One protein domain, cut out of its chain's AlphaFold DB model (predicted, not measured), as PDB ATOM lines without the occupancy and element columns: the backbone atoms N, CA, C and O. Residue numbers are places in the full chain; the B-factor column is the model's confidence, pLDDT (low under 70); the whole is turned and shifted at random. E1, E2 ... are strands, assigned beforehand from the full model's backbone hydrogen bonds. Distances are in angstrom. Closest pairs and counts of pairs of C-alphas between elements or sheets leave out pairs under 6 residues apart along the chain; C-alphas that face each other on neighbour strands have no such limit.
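Overview. This is residues 146 to 211 of the 255 residues of the protein "Collar domain-containing protein" of Azospirillum brasilense (UniProt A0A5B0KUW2). This is a long rod: the two-strand ribbon of E1 and E5 makes one end, with E5 running on past E1, the hairpin of E3 and E4 makes the other, and loops round short E2 fill the middle. The 66 printed residues hold five named strands, E1 to E5, and no named helix; the class is all strand, with under half of the residues in named strands. Sheet E2 E1 E5 is mixed, E3 E4 antiparallel. The whole is extended, radius of gyration of the C-alphas 17.1 A, spans 66 by 25 by 22 A.

Arrangement. Start with E1, residues 146 to 154, antiparallel to E5, residues 198 to 210; N 149 and O 201 are 2.9 A apart. E2, residues 169 to 171, is parallel to E1, N 154 and O 170 at 2.8 A. E3, residues 174 to 176, and E4, residues 183 to 185, form a hairpin, N 174 and O 185 at 3.0 A.

Along the chain. Find C-alpha 146 at (123.139, 123.324, 87.806), where E1 begins its 25.8 A; E5 runs 36.5 A to C-alpha 210 at (119.691, 109.162, 73.747).

Size, cuts and confidence. Look for long links from E1 to E2 and E4 to E5, and no cut. Residues 178 to 180 and 211 have pLDDT under 70.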
ATOM      1  N   THR A 146     122.749 122.049  87.223       83.81
ATOM      2  CA  THR A 146     123.139 123.324  87.806       83.81
ATOM      3  C   THR A 146     124.505 123.131  88.446       83.81
ATOM      4  O   THR A 146     124.748 122.157  89.157       83.81
ATOM      5  N   GLY A 147     125.432 124.029  88.137       85.06
ATOM      6  CA  GLY A 147     126.790 124.005  88.660       85.06
ATOM      7  C   GLY A 147     127.222 125.404  89.062       85.06
ATOM      8  O   GLY A 147     126.776 126.400  88.489       85.06
ATOM      9  N   THR A 148     128.087 125.494  90.062       86.31
ATOM     10  CA  THR A 148     128.741 126.754  90.402       86.31
ATOM     11  C   THR A 148     129.944 126.949  89.488       86.31
ATOM     12  O   THR A 148     130.796 126.073  89.353       86.31
ATOM     13  N   VAL A 149     130.013 128.112  88.850       85.19
ATOM     14  CA  VAL A 149     131.202 128.567  88.130       85.19
ATOM     15  C   VAL A 149     131.830 129.659  88.972       85.19
ATOM     16  O   VAL A 149     131.152 130.596  89.394       85.19
ATOM     17  N   SER A 150     133.125 129.542  89.239       85.12
ATOM     18  CA  SER A 150     133.869 130.572  89.946       85.12
ATOM     19  C   SER A 150     135.072 130.983  89.120       85.12
ATOM     20  O   SER A 150     135.915 130.152  88.792       85.12
ATOM     21  N   VAL A 151     135.130 132.268  88.783       85.38
ATOM     22  CA  VAL A 151     136.269 132.871  88.100       85.38
ATOM     23  C   VAL A 151     137.039 133.686  89.137       85.38
ATOM     24  O   VAL A 151     136.470 134.622  89.711       85.38
ATOM     25  N   PRO A 152     138.296 133.329  89.445       84.50
ATOM     26  CA  PRO A 152     139.108 134.131  90.346       84.50
ATOM     27  C   PRO A 152     139.336 135.522  89.748       84.50
ATOM     28  O   PRO A 152     139.635 135.642  88.558       84.50
ATOM     29  N   VAL A 153     139.214 136.558  90.575       85.88
ATOM     30  CA  VAL A 153     139.474 137.946  90.175       85.88
ATOM     31  C   VAL A 153     140.443 138.594  91.149       85.88
ATOM     32  O   VAL A 153     140.391 138.337  92.352       85.88
ATOM     33  N   THR A 154     141.323 139.439  90.639       85.56
ATOM     34  CA  THR A 154     142.272 140.193  91.452       85.56
ATOM     35  C   THR A 154     141.711 141.590  91.709       85.56
ATOM     36  O   THR A 154     141.346 142.290  90.772       85.56
ATOM     37  N   ASN A 155     141.627 142.004  92.975       70.69
ATOM     38  CA  ASN A 155     141.287 143.378  93.347       70.69
ATOM     39  C   ASN A 155     142.569 144.078  93.821       70.69
ATOM     40  O   ASN A 155     143.123 143.683  94.851       70.69
ATOM     41  N   GLY A 156     143.061 145.053  93.052       70.50
ATOM     42  CA  GLY A 156     144.354 145.700  93.274       70.50
ATOM     43  C   GLY A 156     145.535 144.960  92.630       70.50
ATOM     44  O   GLY A 156     145.444 143.806  92.229       70.50
ATOM     45  N   GLY A 157     146.677 145.630  92.492       74.62
ATOM     46  CA  GLY A 157     147.833 145.144  91.725       74.62
ATOM     47  C   GLY A 157     148.165 146.096  90.579       74.62
ATOM     48  O   GLY A 157     147.790 147.263  90.625       74.62
ATOM     49  N   THR A 158     148.890 145.620  89.568       81.06
ATOM     50  CA  THR A 158     149.235 146.420  88.382       81.06
ATOM     51  C   THR A 158     148.277 146.093  87.237       81.06
ATOM     52  O   THR A 158     148.485 145.080  86.560       81.06
ATOM     53  N   PRO A 159     147.222 146.903  87.013       84.06
ATOM     54  CA  PRO A 159     146.269 146.652  85.944       84.06
ATOM     55  C   PRO A 159     146.929 146.855  84.578       84.06
ATOM     56  O   PRO A 159     147.688 147.804  84.363       84.06
ATOM     57  N   VAL A 160     146.612 145.967  83.640       83.38
ATOM     58  CA  VAL A 160     147.079 146.015  82.251       83.38
ATOM     59  C   VAL A 160     145.883 146.002  81.304       83.38
ATOM     60  O   VAL A 160     144.887 145.316  81.536       83.38
ATOM     61  N   SER A 161     145.961 146.794  80.234       82.88
ATOM     62  CA  SER A 161     144.832 147.002  79.313       82.88
ATOM     63  C   SER A 161     144.664 145.895  78.264       82.88
ATOM     64  O   SER A 161     143.688 145.881  77.521       82.88
ATOM     65  N   ALA A 162     145.608 144.953  78.209       83.94
ATOM     66  CA  ALA A 162     145.583 143.789  77.336       83.94
ATOM     67  C   ALA A 162     146.255 142.594  78.036       83.94
ATOM     68  O   ALA A 162     147.071 142.806  78.939       83.94
ATOM     69  N   PRO A 163     145.959 141.346  77.629       82.94
ATOM     70  CA  PRO A 163     146.633 140.175  78.174       82.94
ATOM     71  C   PRO A 163     148.144 140.257  77.916       82.94
ATOM     72  O   PRO A 163     148.585 140.322  76.771       82.94
ATOM     73  N   ALA A 164     148.939 140.270  78.985       78.44
ATOM     74  CA  ALA A 164     150.391 140.169  78.903       78.44
ATOM     75  C   ALA A 164     150.834 138.721  78.609       78.44
ATOM     76  O   ALA A 164     150.072 137.770  78.785       78.44
ATOM     77  N   SER A 165     152.087 138.541  78.187       80.38
ATOM     78  CA  SER A 165     152.683 137.206  78.068       80.38
ATOM     79  C   SER A 165     152.841 136.570  79.455       80.38
ATOM     80  O   SER A 165     153.466 137.164  80.332       80.38
ATOM     81  N   GLY A 166     152.320 135.355  79.641       80.56
ATOM     82  CA  GLY A 166     152.326 134.637  80.921       80.56
ATOM     83  C   GLY A 166     150.928 134.499  81.528       80.56
ATOM     84  O   GLY A 166     149.923 134.628  80.832       80.56
ATOM     85  N   THR A 167     150.854 134.189  82.824       80.94
ATOM     86  CA  THR A 167     149.571 134.041  83.524       80.94
ATOM     87  C   THR A 167     148.968 135.411  83.812       80.94
ATOM     88  O   THR A 167     149.583 136.240  84.477       80.94
ATOM     89  N   VAL A 168     147.748 135.628  83.331       85.44
ATOM     90  CA  VAL A 168     146.990 136.869  83.503       85.44
ATOM     91  C   VAL A 168     145.650 136.535  84.147       85.44
ATOM     92  O   VAL A 168     145.015 135.541  83.797       85.44
ATOM     93  N   TYR A 169     145.218 137.372  85.084       88.25
ATOM     94  CA  TYR A 169     143.959 137.242  85.809       88.25
ATOM     95  C   TYR A 169     142.996 138.357  85.408       88.25
ATOM     96  O   TYR A 169     143.422 139.425  84.965       88.25
ATOM     97  N   LEU A 170     141.693 138.125  85.567       87.62
ATOM     98  CA  LEU A 170     140.718 139.214  85.502       87.62
ATOM     99  C   LEU A 170     140.922 140.118  86.721       87.62
ATOM    100  O   LEU A 170     141.054 139.622  87.839       87.62
ATOM    101  N   GLY A 171     140.971 141.424  86.500       84.50
ATOM    102  CA  GLY A 171     141.264 142.428  87.511       84.50
ATOM    103  C   GLY A 171     140.257 143.569  87.532       84.50
ATOM    104  O   GLY A 171     139.323 143.615  86.728       84.50
ATOM    105  N   ASP A 172     140.461 144.505  88.448       76.25
ATOM    106  CA  ASP A 172     139.745 145.770  88.470       76.25
ATOM    107  C   ASP A 172     140.149 146.676  87.295       76.25
ATOM    108  O   ASP A 172     141.263 146.619  86.768       76.25
ATOM    109  N   THR A 173     139.209 147.516  86.862       80.06
ATOM    110  CA  THR A 173     139.496 148.629  85.957       80.06
ATOM    111  C   THR A 173     139.735 149.883  86.782       80.06
ATOM    112  O   THR A 173     138.834 150.309  87.508       80.06
ATOM    113  N   SER A 174     140.909 150.492  86.648       77.12
ATOM    114  CA  SER A 174     141.235 151.764  87.292       77.12
ATOM    115  C   SER A 174     141.290 152.887  86.259       77.12
ATOM    116  O   SER A 174     141.586 152.664  85.084       77.12
ATOM    117  N   ILE A 175     140.992 154.109  86.693       79.81
ATOM    118  CA  ILE A 175     141.180 155.309  85.881       79.81
ATOM    119  C   ILE A 175     142.322 156.096  86.499       79.81
ATOM    120  O   ILE A 175     142.225 156.495  87.657       79.81
ATOM    121  N   ASP A 176     143.364 156.349  85.715       76.44
ATOM    122  CA  ASP A 176     144.431 157.256  86.115       76.44
ATOM    123  C   ASP A 176     144.228 158.603  85.423       76.44
ATOM    124  O   ASP A 176     144.111 158.673  84.195       76.44
ATOM    125  N   ASP A 177     144.175 159.681  86.205       70.62
ATOM    126  CA  ASP A 177     143.863 161.034  85.734       70.62
ATOM    127  C   ASP A 177     145.098 161.886  85.408       70.62
ATOM    128  O   ASP A 177     144.934 163.080  85.186       70.62
ATOM    129  N   GLY A 178     146.290 161.266  85.357       66.38
ATOM    130  CA  GLY A 178     147.658 161.813  85.446       66.38
ATOM    131  C   GLY A 178     148.009 163.131  84.735       66.38
ATOM    132  O   GLY A 178     148.976 163.193  83.981       66.38
ATOM    133  N   GLY A 179     147.260 164.199  84.984       62.56
ATOM    134  CA  GLY A 179     147.460 165.569  84.520       62.56
ATOM    135  C   GLY A 179     147.245 165.837  83.024       62.56
ATOM    136  O   GLY A 179     147.042 166.994  82.669       62.56
ATOM    137  N   ALA A 180     147.269 164.827  82.145       63.00
ATOM    138  CA  ALA A 180     147.223 164.999  80.680       63.00
ATOM    139  C   ALA A 180     146.014 164.338  79.980       63.00
ATOM    140  O   ALA A 180     145.935 164.340  78.752       63.00
ATOM    141  N   GLY A 181     145.068 163.783  80.745       71.00
ATOM    142  CA  GLY A 181     143.882 163.086  80.237       71.00
ATOM    143  C   GLY A 181     143.622 161.775  80.981       71.00
ATOM    144  O   GLY A 181     144.542 161.162  81.518       71.00
ATOM    145  N   MET A 182     142.360 161.344  81.024       77.44
ATOM    146  CA  MET A 182     141.958 160.118  81.721       77.44
ATOM    147  C   MET A 182     142.367 158.888  80.904       77.44
ATOM    148  O   MET A 182     141.906 158.716  79.776       77.44
ATOM    149  N   THR A 183     143.206 158.020  81.470       77.19
ATOM    150  CA  THR A 183     143.559 156.726  80.868       77.19
ATOM    151  C   THR A 183     142.894 155.603  81.650       77.19
ATOM    152  O   THR A 183     143.082 155.484  82.859       77.19
ATOM    153  N   LEU A 184     142.126 154.763  80.957       80.31
ATOM    154  CA  LEU A 184     141.530 153.568  81.546       80.31
ATOM    155  C   LEU A 184     142.546 152.413  81.524       80.31
ATOM    156  O   LEU A 184     143.042 152.036  80.458       80.31
ATOM    157  N   LYS A 185     142.845 151.840  82.692       78.31
ATOM    158  CA  LYS A 185     143.647 150.619  82.857       78.31
ATOM    159  C   LYS A 185     142.750 149.443  83.260       78.31
ATOM    160  O   LYS A 185     141.721 149.639  83.899       78.31
ATOM    161  N   GLY A 186     143.143 148.222  82.892       84.06
ATOM    162  CA  GLY A 186     142.347 146.996  83.073       84.06
ATOM    163  C   GLY A 186     141.691 146.524  81.763       84.06
ATOM    164  O   GLY A 186     141.823 147.204  80.745       84.06
ATOM    165  N   PRO A 187     141.000 145.368  81.728       85.50
ATOM    166  CA  PRO A 187     140.442 144.612  82.857       85.50
ATOM    167  C   PRO A 187     141.318 143.440  83.332       85.50
ATOM    168  O   PRO A 187     140.812 142.488  83.922       85.50
ATOM    169  N   TYR A 188     142.614 143.447  83.029       88.81
ATOM    170  CA  TYR A 188     143.515 142.341  83.339       88.81
ATOM    171  C   TYR A 188     144.543 142.718  84.407       88.81
ATOM    172  O   TYR A 188     144.890 143.887  84.562       88.81
ATOM    173  N   ASN A 189     145.070 141.721  85.116       86.25
ATOM    174  CA  ASN A 189     146.078 141.890  86.161       86.25
ATOM    175  C   ASN A 189     147.126 140.767  86.088       86.25
ATOM    176  O   ASN A 189     146.803 139.622  85.777       86.25
ATOM    177  N   THR A 190     148.386 141.089  86.371       85.31
ATOM    178  CA  THR A 190     149.493 140.116  86.419       85.31
ATOM    179  C   THR A 190     149.737 139.560  87.822       85.31
ATOM    180  O   THR A 190     150.462 138.581  87.981       85.31
ATOM    181  N   SER A 191     149.127 140.159  88.845       85.38
ATOM    182  CA  SER A 191     149.127 139.649  90.213       85.38
ATOM    183  C   SER A 191     147.989 138.651  90.415       85.38
ATOM    184  O   SER A 191     146.852 138.883  89.996       85.38
ATOM    185  N   GLY A 192     148.301 137.538  91.080       84.62
ATOM    186  CA  GLY A 192     147.321 136.504  91.402       84.62
ATOM    187  C   GLY A 192     146.193 136.995  92.321       84.62
ATOM    188  O   GLY A 192     146.389 137.942  93.084       84.62
ATOM    189  N   PRO A 193     145.020 136.343  92.276       84.75
ATOM    190  CA  PRO A 193     143.869 136.678  93.108       84.75
ATOM    191  C   PRO A 193     144.190 136.466  94.593       84.75
ATOM    192  O   PRO A 193     144.812 135.472  94.976       84.75
ATOM    193  N   GLY A 194     143.718 137.371  95.451       81.69
ATOM    194  CA  GLY A 194     143.751 137.167  96.899       81.69
ATOM    195  C   GLY A 194     142.842 136.011  97.334       81.69
ATOM    196  O   GLY A 194     141.902 135.633  96.628       81.69
ATOM    197  N   THR A 195     143.088 135.452  98.521       80.69
ATOM    198  CA  THR A 195     142.297 134.338  99.059       80.69
ATOM    199  C   THR A 195     140.804 134.682  99.079       80.69
ATOM    200  O   THR A 195     140.364 135.567  99.804       80.69
ATOM    201  N   GLY A 196     140.014 133.965  98.275       74.44
ATOM    202  CA  GLY A 196     138.559 134.124  98.206       74.44
ATOM    203  C   GLY A 196     138.038 135.182  97.225       74.44
ATOM    204  O   GLY A 196     136.816 135.232  97.047       74.44
ATOM    205  N   ALA A 197     138.914 135.950  96.563       81.69
ATOM    206  CA  ALA A 197     138.553 136.952  95.559       81.69
ATOM    207  C   ALA A 197     138.126 136.275  94.247       81.69
ATOM    208  O   ALA A 197     138.934 135.767  93.468       81.69
ATOM    209  N   LYS A 198     136.813 136.191  94.039       82.62
ATOM    210  CA  LYS A 198     136.217 135.492  92.902       82.62
ATOM    211  C   LYS A 198     134.868 136.089  92.553       82.62
ATOM    212  O   LYS A 198     134.086 136.419  93.444       82.62
ATOM    213  N   VAL A 199     134.577 136.153  91.263       83.81
ATOM    214  CA  VAL A 199     133.208 136.305  90.778       83.81
ATOM    215  C   VAL A 199     132.637 134.899  90.664       83.81
ATOM    216  O   VAL A 199     133.214 134.029  90.009       83.81
ATOM    217  N   ALA A 200     131.540 134.642  91.368       84.50
ATOM    218  CA  ALA A 200     130.844 133.365  91.324       84.50
ATOM    219  C   ALA A 200     129.490 133.546  90.639       84.50
ATOM    220  O   ALA A 200     128.799 134.538  90.864       84.50
ATOM    221  N   GLY A 201     129.118 132.572  89.820       84.62
ATOM    222  CA  GLY A 201     127.825 132.506  89.160       84.62
ATOM    223  C   GLY A 201     127.314 131.073  89.108       84.62
ATOM    224  O   GLY A 201     128.037 130.116  89.401       84.62
ATOM    225  N   THR A 202     126.054 130.919  88.730       88.00
ATOM    226  CA  THR A 202     125.450 129.608  88.489       88.00
ATOM    227  C   THR A 202     125.358 129.394  86.987       88.00
ATOM    228  O   THR A 202     124.763 130.208  86.287       88.00
ATOM    229  N   ALA A 203     125.936 128.301  86.494       86.62
ATOM    230  CA  ALA A 203     125.655 127.813  85.154       86.62
ATOM    231  C   ALA A 203     124.532 126.785  85.247       86.62
ATOM    232  O   ALA A 203     124.604 125.841  86.038       86.62
ATOM    233  N   SER A 204     123.494 126.970  84.444       87.00
ATOM    234  CA  SER A 204     122.408 126.012  84.297       87.00
ATOM    235  C   SER A 204     122.185 125.697  82.825       87.00
ATOM    236  O   SER A 204     122.438 126.516  81.943       87.00
ATOM    237  N   GLY A 205     121.742 124.474  82.564       87.38
ATOM    238  CA  GLY A 205     121.474 123.988  81.223       87.38
ATOM    239  C   GLY A 205     120.951 122.563  81.267       87.38
ATOM    240  O   GLY A 205     120.610 122.035  82.328       87.38
ATOM    241  N   SER A 206     120.893 121.923  80.108       86.44
ATOM    242  CA  SER A 206     120.446 120.540  80.015       86.44
ATOM    243  C   SER A 206     121.237 119.763  78.979       86.44
ATOM    244  O   SER A 206     121.592 120.313  77.939       86.44
ATOM    245  N   ILE A 207     121.469 118.479  79.251       83.56
ATOM    246  CA  ILE A 207     122.082 117.538  78.309       83.56
ATOM    247  C   ILE A 207     121.026 116.519  77.882       83.56
ATOM    248  O   ILE A 207     120.325 115.947  78.718       83.56
ATOM    249  N   THR A 208     120.927 116.291  76.574       78.44
ATOM    250  CA  THR A 208     120.095 115.245  75.972       78.44
ATOM    251  C   THR A 208     120.909 113.964  75.849       78.44
ATOM    252  O   THR A 208     121.892 113.926  75.109       78.44
ATOM    253  N   VAL A 209     120.492 112.909  76.552       77.88
ATOM    254  CA  VAL A 209     121.088 111.570  76.422       77.88
ATOM    255  C   VAL A 209     120.124 110.669  75.639       77.88
ATOM    256  O   VAL A 209     118.972 110.519  76.062       77.88
ATOM    257  N   PRO A 210     120.540 110.077  74.500       70.19
ATOM    258  CA  PRO A 210     119.691 109.162  73.747       70.19
ATOM    259  C   PRO A 210     119.499 107.847  74.514       70.19
ATOM    260  O   PRO A 210     120.465 107.212  74.933       70.19
ATOM    261  N   ASN A 211     118.245 107.423  74.681       68.31
ATOM    262  CA  ASN A 211     117.922 106.121  75.256       68.31
ATOM    263  C   ASN A 211     118.035 105.019  74.187       68.31
ATOM    264  O   ASN A 211     117.255 104.987  73.239       68.31
TER     265      ASN A 211